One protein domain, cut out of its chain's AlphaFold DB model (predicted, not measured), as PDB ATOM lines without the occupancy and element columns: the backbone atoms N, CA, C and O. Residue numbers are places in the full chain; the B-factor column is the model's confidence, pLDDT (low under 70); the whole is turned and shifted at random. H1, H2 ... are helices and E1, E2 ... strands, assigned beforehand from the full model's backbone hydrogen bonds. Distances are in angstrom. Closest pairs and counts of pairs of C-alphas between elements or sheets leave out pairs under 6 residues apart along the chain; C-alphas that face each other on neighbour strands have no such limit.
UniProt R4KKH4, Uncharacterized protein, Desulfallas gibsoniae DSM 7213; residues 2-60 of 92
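This is residues 2 to 60 of the 92 residues of an uncharacterized protein of Desulfallas gibsoniae DSM 7213 (UniProt R4KKH4). A long two-stranded hairpin, E3 and E4, makes much of the length; by its turn sits the short pair E1 and E2, with small helix H1 beyond. The 59 printed residues run E1, H1, E2, E3, E4; both sheets are antiparallel, mostly strand, with under half of the residues in named elements. It spans 39 by 22 by 18 A, only just compact, close to loose, with radius of gyration of the C-alphas 12.4 A.

Find C-alpha 40 at (146.024, 137.473, 172.269); E3 runs 21.6 A to residue 47. E4, residues 52 to 59, runs 22.5 A to (147.101, 136.696, 167.858). Look for E1 at residues 2 to 4, H1 at 19 to 22, E2 at 26 to 28.

In hairpin E3 and E4, antiparallel at 153 degrees, find N 43 and O 56 2.8 A apart. In E1 and E2, antiparallel at 149 degrees, N 4 and O 26 are 2.9 A apart. The closest C-alphas of E1 and E3, Val 4 and Ala 46, are 6.2 A apart. H1, too short for an O i to N i+4 pair, is apart from E3 and E4.

The printed part has no cut; links E1 to H1 and E2 to E3 are long. No printed residue is under 70 in pLDDT.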
ATOM      1  N   ILE A   2     164.761 146.403 186.801       94.62
ATOM      2  CA  ILE A   2     164.422 145.341 185.845       94.62
ATOM      3  C   ILE A   2     165.131 145.661 184.531       94.62
ATOM      4  O   ILE A   2     165.025 146.781 184.036       94.62
ATOM      5  N   TYR A   3     165.835 144.685 183.967       96.31
ATOM      6  CA  TYR A   3     166.525 144.822 182.689       96.31
ATOM      7  C   TYR A   3     165.746 144.080 181.611       96.31
ATOM      8  O   TYR A   3     165.545 142.868 181.711       96.31
ATOM      9  N   VAL A   4     165.302 144.803 180.586       96.50
ATOM     10  CA  VAL A   4     164.561 144.241 179.454       96.50
ATOM     11  C   VAL A   4     165.404 144.363 178.196       96.50
ATOM     12  O   VAL A   4     165.867 145.446 177.841       96.50
ATOM     13  N   PHE A   5     165.616 143.239 177.526       96.50
ATOM     14  CA  PHE A   5     166.387 143.163 176.291       96.50
ATOM     15  C   PHE A   5     165.458 143.188 175.081       96.50
ATOM     16  O   PHE A   5     164.341 142.677 175.135       96.50
ATOM     17  N   GLU A   6     165.952 143.694 173.953       94.75
ATOM     18  CA  GLU A   6     165.202 143.742 172.688       94.75
ATOM     19  C   GLU A   6     164.812 142.342 172.173       94.75
ATOM     20  O   GLU A   6     163.838 142.188 171.439       94.75
ATOM     21  N   SER A   7     165.518 141.295 172.619       93.19
ATOM     22  CA  SER A   7     165.149 139.894 172.375       93.19
ATOM     23  C   SER A   7     163.869 139.452 173.097       93.19
ATOM     24  O   SER A   7     163.390 138.348 172.850       93.19
ATOM     25  N   GLY A   8     163.342 140.266 174.015       91.25
ATOM     26  CA  GLY A   8     162.204 139.940 174.873       91.25
ATOM     27  C   GLY A   8     162.584 139.277 176.204       91.25
ATOM     28  O   GLY A   8     161.708 138.833 176.942       91.25
ATOM     29  N   SER A   9     163.876 139.193 176.532       93.94
ATOM     30  CA  SER A   9     164.330 138.643 177.816       93.94
ATOM     31  C   SER A   9     164.158 139.671 178.933       93.94
ATOM     32  O   SER A   9     164.526 140.832 178.766       93.94
ATOM     33  N   ILE A  10     163.652 139.230 180.086       95.25
ATOM     34  CA  ILE A  10     163.519 140.050 181.295       95.25
ATOM     35  C   ILE A  10     164.441 139.474 182.364       95.25
ATOM     36  O   ILE A  10     164.363 138.286 182.680       95.25
ATOM     37  N   VAL A  11     165.295 140.317 182.934       95.50
ATOM     38  CA  VAL A  11     166.229 139.942 183.994       95.50
ATOM     39  C   VAL A  11     165.979 140.817 185.217       95.50
ATOM     40  O   VAL A  11     166.043 142.044 185.153       95.50
ATOM     41  N   TYR A  12     165.667 140.163 186.336       94.06
ATOM     42  CA  TYR A  12     165.369 140.817 187.615       94.06
ATOM     43  C   TYR A  12     166.588 140.909 188.537       94.06
ATOM     44  O   TYR A  12     166.661 141.810 189.368       94.06
ATOM     45  N   ASP A  13     167.523 139.970 188.400       93.06
ATOM     46  CA  ASP A  13     168.762 139.932 189.168       93.06
ATOM     47  C   ASP A  13     169.881 140.577 188.347       93.06
ATOM     48  O   ASP A  13     170.245 140.093 187.281       93.06
ATOM     49  N   GLU A  14     170.425 141.694 188.818       91.12
ATOM     50  CA  GLU A  14     171.497 142.383 188.099       91.12
ATOM     51  C   GLU A  14     172.854 141.683 188.216       91.12
ATOM     52  O   GLU A  14     173.746 141.956 187.414       91.12
ATOM     53  N   SER A  15     173.031 140.797 189.203       93.19
ATOM     54  CA  SER A  15     174.315 140.144 189.475       93.19
ATOM     55  C   SER A  15     174.718 139.148 188.385       93.19
ATOM     56  O   SER A  15     175.901 138.849 188.225       93.19
ATOM     57  N   VAL A  16     173.745 138.679 187.598       93.50
ATOM     58  CA  VAL A  16     173.977 137.803 186.443       93.50
ATOM     59  C   VAL A  16     174.306 138.577 185.163       93.50
ATOM     60  O   VAL A  16     174.581 137.958 184.137       93.50
ATOM     61  N   LEU A  17     174.271 139.914 185.202       93.88
ATOM     62  CA  LEU A  17     174.541 140.774 184.055       93.88
ATOM     63  C   LEU A  17     175.924 141.408 184.152       93.88
ATOM     64  O   LEU A  17     176.288 142.015 185.161       93.88
ATOM     65  N   THR A  18     176.671 141.346 183.054       95.75
ATOM     66  CA  THR A  18     177.878 142.160 182.906       95.75
ATOM     67  C   THR A  18     177.508 143.616 182.612       95.75
ATOM     68  O   THR A  18     176.408 143.915 182.146       95.75
ATOM     69  N   GLU A  19     178.444 144.545 182.806       94.44
ATOM     70  CA  GLU A  19     178.230 145.957 182.445       94.44
ATOM     71  C   GLU A  19     177.920 146.137 180.947       94.44
ATOM     72  O   GLU A  19     177.113 146.985 180.568       94.44
ATOM     73  N   ALA A  20     178.483 145.280 180.088       94.19
ATOM     74  CA  ALA A  20     178.163 145.258 178.663       94.19
ATOM     75  C   ALA A  20     176.725 144.777 178.385       94.19
ATOM     76  O   ALA A  20     176.096 145.232 177.431       94.19
ATOM     77  N   ASP A  21     176.178 143.879 179.208       94.06
ATOM     78  CA  ASP A  21     174.779 143.453 179.095       94.06
ATOM     79  C   ASP A  21     173.830 144.554 179.551       94.06
ATOM     80  O   ASP A  21     172.871 144.872 178.848       94.06
ATOM     81  N   LYS A  22     174.144 145.201 180.678       93.38
ATOM     82  CA  LYS A  22     173.382 146.347 181.191       93.38
ATOM     83  C   LYS A  22     173.341 147.493 180.180       93.38
ATOM     84  O   LYS A  22     172.300 148.118 180.015       93.38
ATOM     85  N   ALA A  23     174.434 147.722 179.449       93.44
ATOM     86  CA  ALA A  23     174.498 148.725 178.387       93.44
ATOM     87  C   ALA A  23     173.590 148.418 177.179       93.44
ATOM     88  O   ALA A  23     173.264 149.330 176.423       93.44
ATOM     89  N   ARG A  24     173.175 147.160 176.987       94.56
ATOM     90  CA  ARG A  24     172.295 146.727 175.886       94.56
ATOM     91  C   ARG A  24     170.829 146.577 176.294       94.56
ATOM     92  O   ARG A  24     169.972 146.481 175.424       94.56
ATOM     93  N   ALA A  25     170.539 146.536 177.589       95.38
ATOM     94  CA  ALA A  25     169.184 146.413 178.109       95.38
ATOM     95  C   ALA A  25     168.577 147.777 178.439       95.38
ATOM     96  O   ALA A  25     169.279 148.708 178.837       95.38
ATOM     97  N   VAL A  26     167.256 147.879 178.340       96.75
ATOM     98  CA  VAL A  26     166.498 148.998 178.903       96.75
ATOM     99  C   VAL A  26     166.261 148.714 180.381       96.75
ATOM    100  O   VAL A  26     165.746 147.655 180.750       96.75
ATOM    101  N   ALA A  27     166.677 149.647 181.231       95.81
ATOM    102  CA  ALA A  27     166.572 149.534 182.677       95.81
ATOM    103  C   ALA A  27     165.322 150.279 183.160       95.81
ATOM    104  O   ALA A  27     165.223 151.493 183.004       95.81
ATOM    105  N   VAL A  28     164.374 149.561 183.759       95.12
ATOM    106  CA  VAL A  28     163.119 150.132 184.272       95.12
ATOM    107  C   VAL A  28     162.892 149.751 185.729       95.12
ATOM    108  O   VAL A  28     163.300 148.685 186.188       95.12
ATOM    109  N   GLU A  29     162.218 150.611 186.488       94.75
ATOM    110  CA  GLU A  29     161.860 150.303 187.879       94.75
ATOM    111  C   GLU A  29     160.678 149.336 187.966       94.75
ATOM    112  O   GLU A  29     160.670 148.429 188.799       94.75
ATOM    113  N   LYS A  30     159.695 149.509 187.076       94.00
ATOM    114  CA  LYS A  30     158.545 148.616 186.932       94.00
ATOM    115  C   LYS A  30     158.190 148.423 185.463       94.00
ATOM    116  O   LYS A  30     158.390 149.321 184.648       94.00
ATOM    117  N   LEU A  31     157.594 147.277 185.156       93.50
ATOM    118  CA  LEU A  31     156.950 147.040 183.867       93.50
ATOM    119  C   LEU A  31     155.553 147.668 183.849       93.50
ATOM    120  O   LEU A  31     154.904 147.802 184.892       93.50
ATOM    121  N   SER A  32     155.087 148.045 182.660       91.81
ATOM    122  CA  SER A  32     153.687 148.404 182.449       91.81
ATOM    123  C   SER A  32     152.778 147.216 182.766       91.81
ATOM    124  O   SER A  32     153.183 146.052 182.667       91.81
ATOM    125  N   GLU A  33     151.549 147.510 183.183       93.88
ATOM    126  CA  GLU A  33     150.565 146.467 183.452       93.88
ATOM    127  C   GLU A  33     150.263 145.691 182.171       93.88
ATOM    128  O   GLU A  33     150.073 146.263 181.097       93.88
ATOM    129  N   GLN A  34     150.265 144.368 182.300       94.88
ATOM    130  CA  GLN A  34     149.949 143.473 181.205       94.88
ATOM    131  C   GLN A  34     148.433 143.285 181.140       94.88
ATOM    132  O   GLN A  34     147.812 142.773 182.076       94.88
ATOM    133  N   GLU A  35     147.844 143.667 180.015       94.62
ATOM    134  CA  GLU A  35     146.451 143.396 179.696       94.62
ATOM    135  C   GLU A  35     146.271 141.928 179.281       94.62
ATOM    136  O   GLU A  35     147.217 141.235 178.897       94.62
ATOM    137  N   LYS A  36     145.030 141.438 179.337       92.75
ATOM    138  CA  LYS A  36     144.679 140.071 178.921       92.75
ATOM    139  C   LYS A  36     143.573 140.070 177.861       92.75
ATOM    140  O   LYS A  36     142.478 139.573 178.133       92.75
ATOM    141  N   PRO A  37     143.817 140.650 176.671       93.44
ATOM    142  CA  PRO A  37     142.844 140.604 175.594       93.44
ATOM    143  C   PRO A  37     142.596 139.156 175.150       93.44
ATOM    144  O   PRO A  37     143.516 138.341 175.056       93.44
ATOM    145  N   VAL A  38     141.330 138.828 174.883       92.62
ATOM    146  CA  VAL A  38     140.921 137.477 174.471       92.62
ATOM    147  C   VAL A  38     141.588 137.114 173.144       92.62
ATOM    148  O   VAL A  38     141.594 137.908 172.206       92.62
ATOM    149  N   GLY A  39     142.147 135.904 173.069       93.62
ATOM    150  CA  GLY A  39     142.792 135.400 171.855       93.62
ATOM    151  C   GLY A  39     144.150 136.034 171.541       93.62
ATOM    152  O   GLY A  39     144.695 135.776 170.474       93.62
ATOM    153  N   LYS A  40     144.715 136.838 172.449       96.75
ATOM    154  CA  LYS A  40     146.024 137.473 172.269       96.75
ATOM    155  C   LYS A  40     147.075 136.910 173.225       96.75
ATOM    156  O   LYS A  40     146.764 136.501 174.341       96.75
ATOM    157  N   ILE A  41     148.332 136.944 172.793       95.25
ATOM    158  CA  ILE A  41     149.519 136.676 173.608       95.25
ATOM    159  C   ILE A  41     150.294 137.981 173.750       95.25
ATOM    160  O   ILE A  41     150.558 138.661 172.761       95.25
ATOM    161  N   ALA A  42     150.660 138.319 174.982       95.62
ATOM    162  CA  ALA A  42     151.498 139.468 175.278       95.62
ATOM    163  C   ALA A  42     152.980 139.116 175.097       95.62
ATOM    164  O   ALA A  42     153.479 138.156 175.685       95.62
ATOM    165  N   ILE A  43     153.687 139.926 174.315       95.19
ATOM    166  CA  ILE A  43     155.124 139.839 174.077       95.19
ATOM    167  C   ILE A  43     155.750 141.126 174.592       95.19
ATOM    168  O   ILE A  43     155.342 142.219 174.202       95.19
ATOM    169  N   ILE A  44     156.736 141.007 175.480       95.69
ATOM    170  CA  ILE A  44     157.485 142.175 175.934       95.69
ATOM    171  C   ILE A  44     158.414 142.639 174.813       95.69
ATOM    172  O   ILE A  44     159.124 141.840 174.196       95.69
ATOM    173  N   LYS A  45     158.404 143.939 174.554       96.81
ATOM    174  CA  LYS A  45     159.306 144.609 173.628       96.81
ATOM    175  C   LYS A  45     160.080 145.678 174.372       96.81
ATOM    176  O   LYS A  45     159.565 146.292 175.305       96.81
ATOM    177  N   ALA A  46     161.314 145.881 173.943       96.81
ATOM    178  CA  ALA A  46     162.157 146.969 174.390       96.81
ATOM    179  C   ALA A  46     162.851 147.585 173.178       96.81
ATOM    180  O   ALA A  46     163.146 146.874 172.216       96.81
ATOM    181  N   ASP A  47     163.105 148.882 173.249       96.38
ATOM    182  CA  ASP A  47     163.922 149.624 172.297       96.38
ATOM    183  C   ASP A  47     164.969 150.400 173.089       96.38
ATOM    184  O   ASP A  47     164.646 151.309 173.862       96.38
ATOM    185  N   LYS A  48     166.236 150.016 172.908       93.44
ATOM    186  CA  LYS A  48     167.337 150.642 173.634       93.44
ATOM    187  C   LYS A  48     167.634 152.054 173.139       93.44
ATOM    188  O   LYS A  48     168.072 152.884 173.929       93.44
ATOM    189  N   ALA A  49     167.382 152.352 171.865       95.00
ATOM    190  CA  ALA A  49     167.639 153.672 171.300       95.00
ATOM    191  C   ALA A  49     166.684 154.732 171.864       95.00
ATOM    192  O   ALA A  49     167.081 155.882 172.050       95.00
ATOM    193  N   THR A  50     165.440 154.342 172.151       95.88
ATOM    194  CA  THR A  50     164.435 155.230 172.756       95.88
ATOM    195  C   THR A  50     164.269 155.035 174.265       95.88
ATOM    196  O   THR A  50     163.537 155.801 174.886       95.88
ATOM    197  N   GLU A  51     164.958 154.051 174.859       94.75
ATOM    198  CA  GLU A  51     164.814 153.633 176.265       94.75
ATOM    199  C   GLU A  51     163.349 153.322 176.630       94.75
ATOM    200  O   GLU A  51     162.856 153.685 177.700       94.75
ATOM    201  N   THR A  52     162.625 152.653 175.726       95.12
ATOM    202  CA  THR A  52     161.207 152.318 175.917       95.12
ATOM    203  C   THR A  52     160.978 150.818 176.066       95.12
ATOM    204  O   THR A  52     161.695 149.997 175.499       95.12
ATOM    205  N   VAL A  53     159.958 150.454 176.850       97.00
ATOM    206  CA  VAL A  53     159.496 149.073 177.055       97.00
ATOM    207  C   VAL A  53     157.973 149.046 176.958       97.00
ATOM    208  O   VAL A  53     157.301 149.850 177.605       97.00
ATOM    209  N   TRP A  54     157.415 148.123 176.177       96.44
ATOM    210  CA  TRP A  54     155.967 147.992 175.995       96.44
ATOM    211  C   TRP A  54     155.535 146.542 175.764       96.44
ATOM    212  O   TRP A  54     156.338 145.680 175.409       96.44
ATOM    213  N   TRP A  55     154.243 146.278 175.960       96.94
ATOM    214  CA  TRP A  55     153.620 145.003 175.613       96.94
ATOM    215  C   TRP A  55     153.037 145.076 174.205       96.94
ATOM    216  O   TRP A  55     152.225 145.951 173.906       96.94
ATOM    217  N   GLU A  56     153.429 144.143 173.348       96.12
ATOM    218  CA  GLU A  56     152.803 143.908 172.051       96.12
ATOM    219  C   GLU A  56     151.868 142.698 172.147       96.12
ATOM    220  O   GLU A  56     152.254 141.651 172.662       96.12
ATOM    221  N   TYR A  57     150.635 142.829 171.655       96.56
ATOM    222  CA  TYR A  57     149.621 141.775 171.732       96.56
ATOM    223  C   TYR A  57     149.385 141.148 170.360       96.56
ATOM    224  O   TYR A  57     148.691 141.711 169.508       96.56
ATOM    225  N   VAL A  58     149.929 139.953 170.161       95.50
ATOM    226  CA  VAL A  58     149.809 139.201 168.904       95.50
ATOM    227  C   VAL A  58     148.699 138.159 168.997       95.50
ATOM    228  O   VAL A  58     148.360 137.723 170.095       95.50
ATOM    229  N   ASP A  59     148.100 137.774 167.867       96.00
ATOM    230  CA  ASP A  59     147.101 136.696 167.858       96.00
ATOM    231  C   ASP A  59     147.726 135.387 168.355       96.00
ATOM    232  O   ASP A  59     148.828 135.009 167.953       96.00
ATOM    233  N   SER A  60     147.026 134.700 169.258       95.00
ATOM    234  CA  SER A  60     147.440 133.375 169.701       95.00
ATOM    235  C   SER A  60     147.240 132.366 168.565       95.00
ATOM    236  O   SER A  60     146.298 132.518 167.784       95.00
TER     237      SER A  60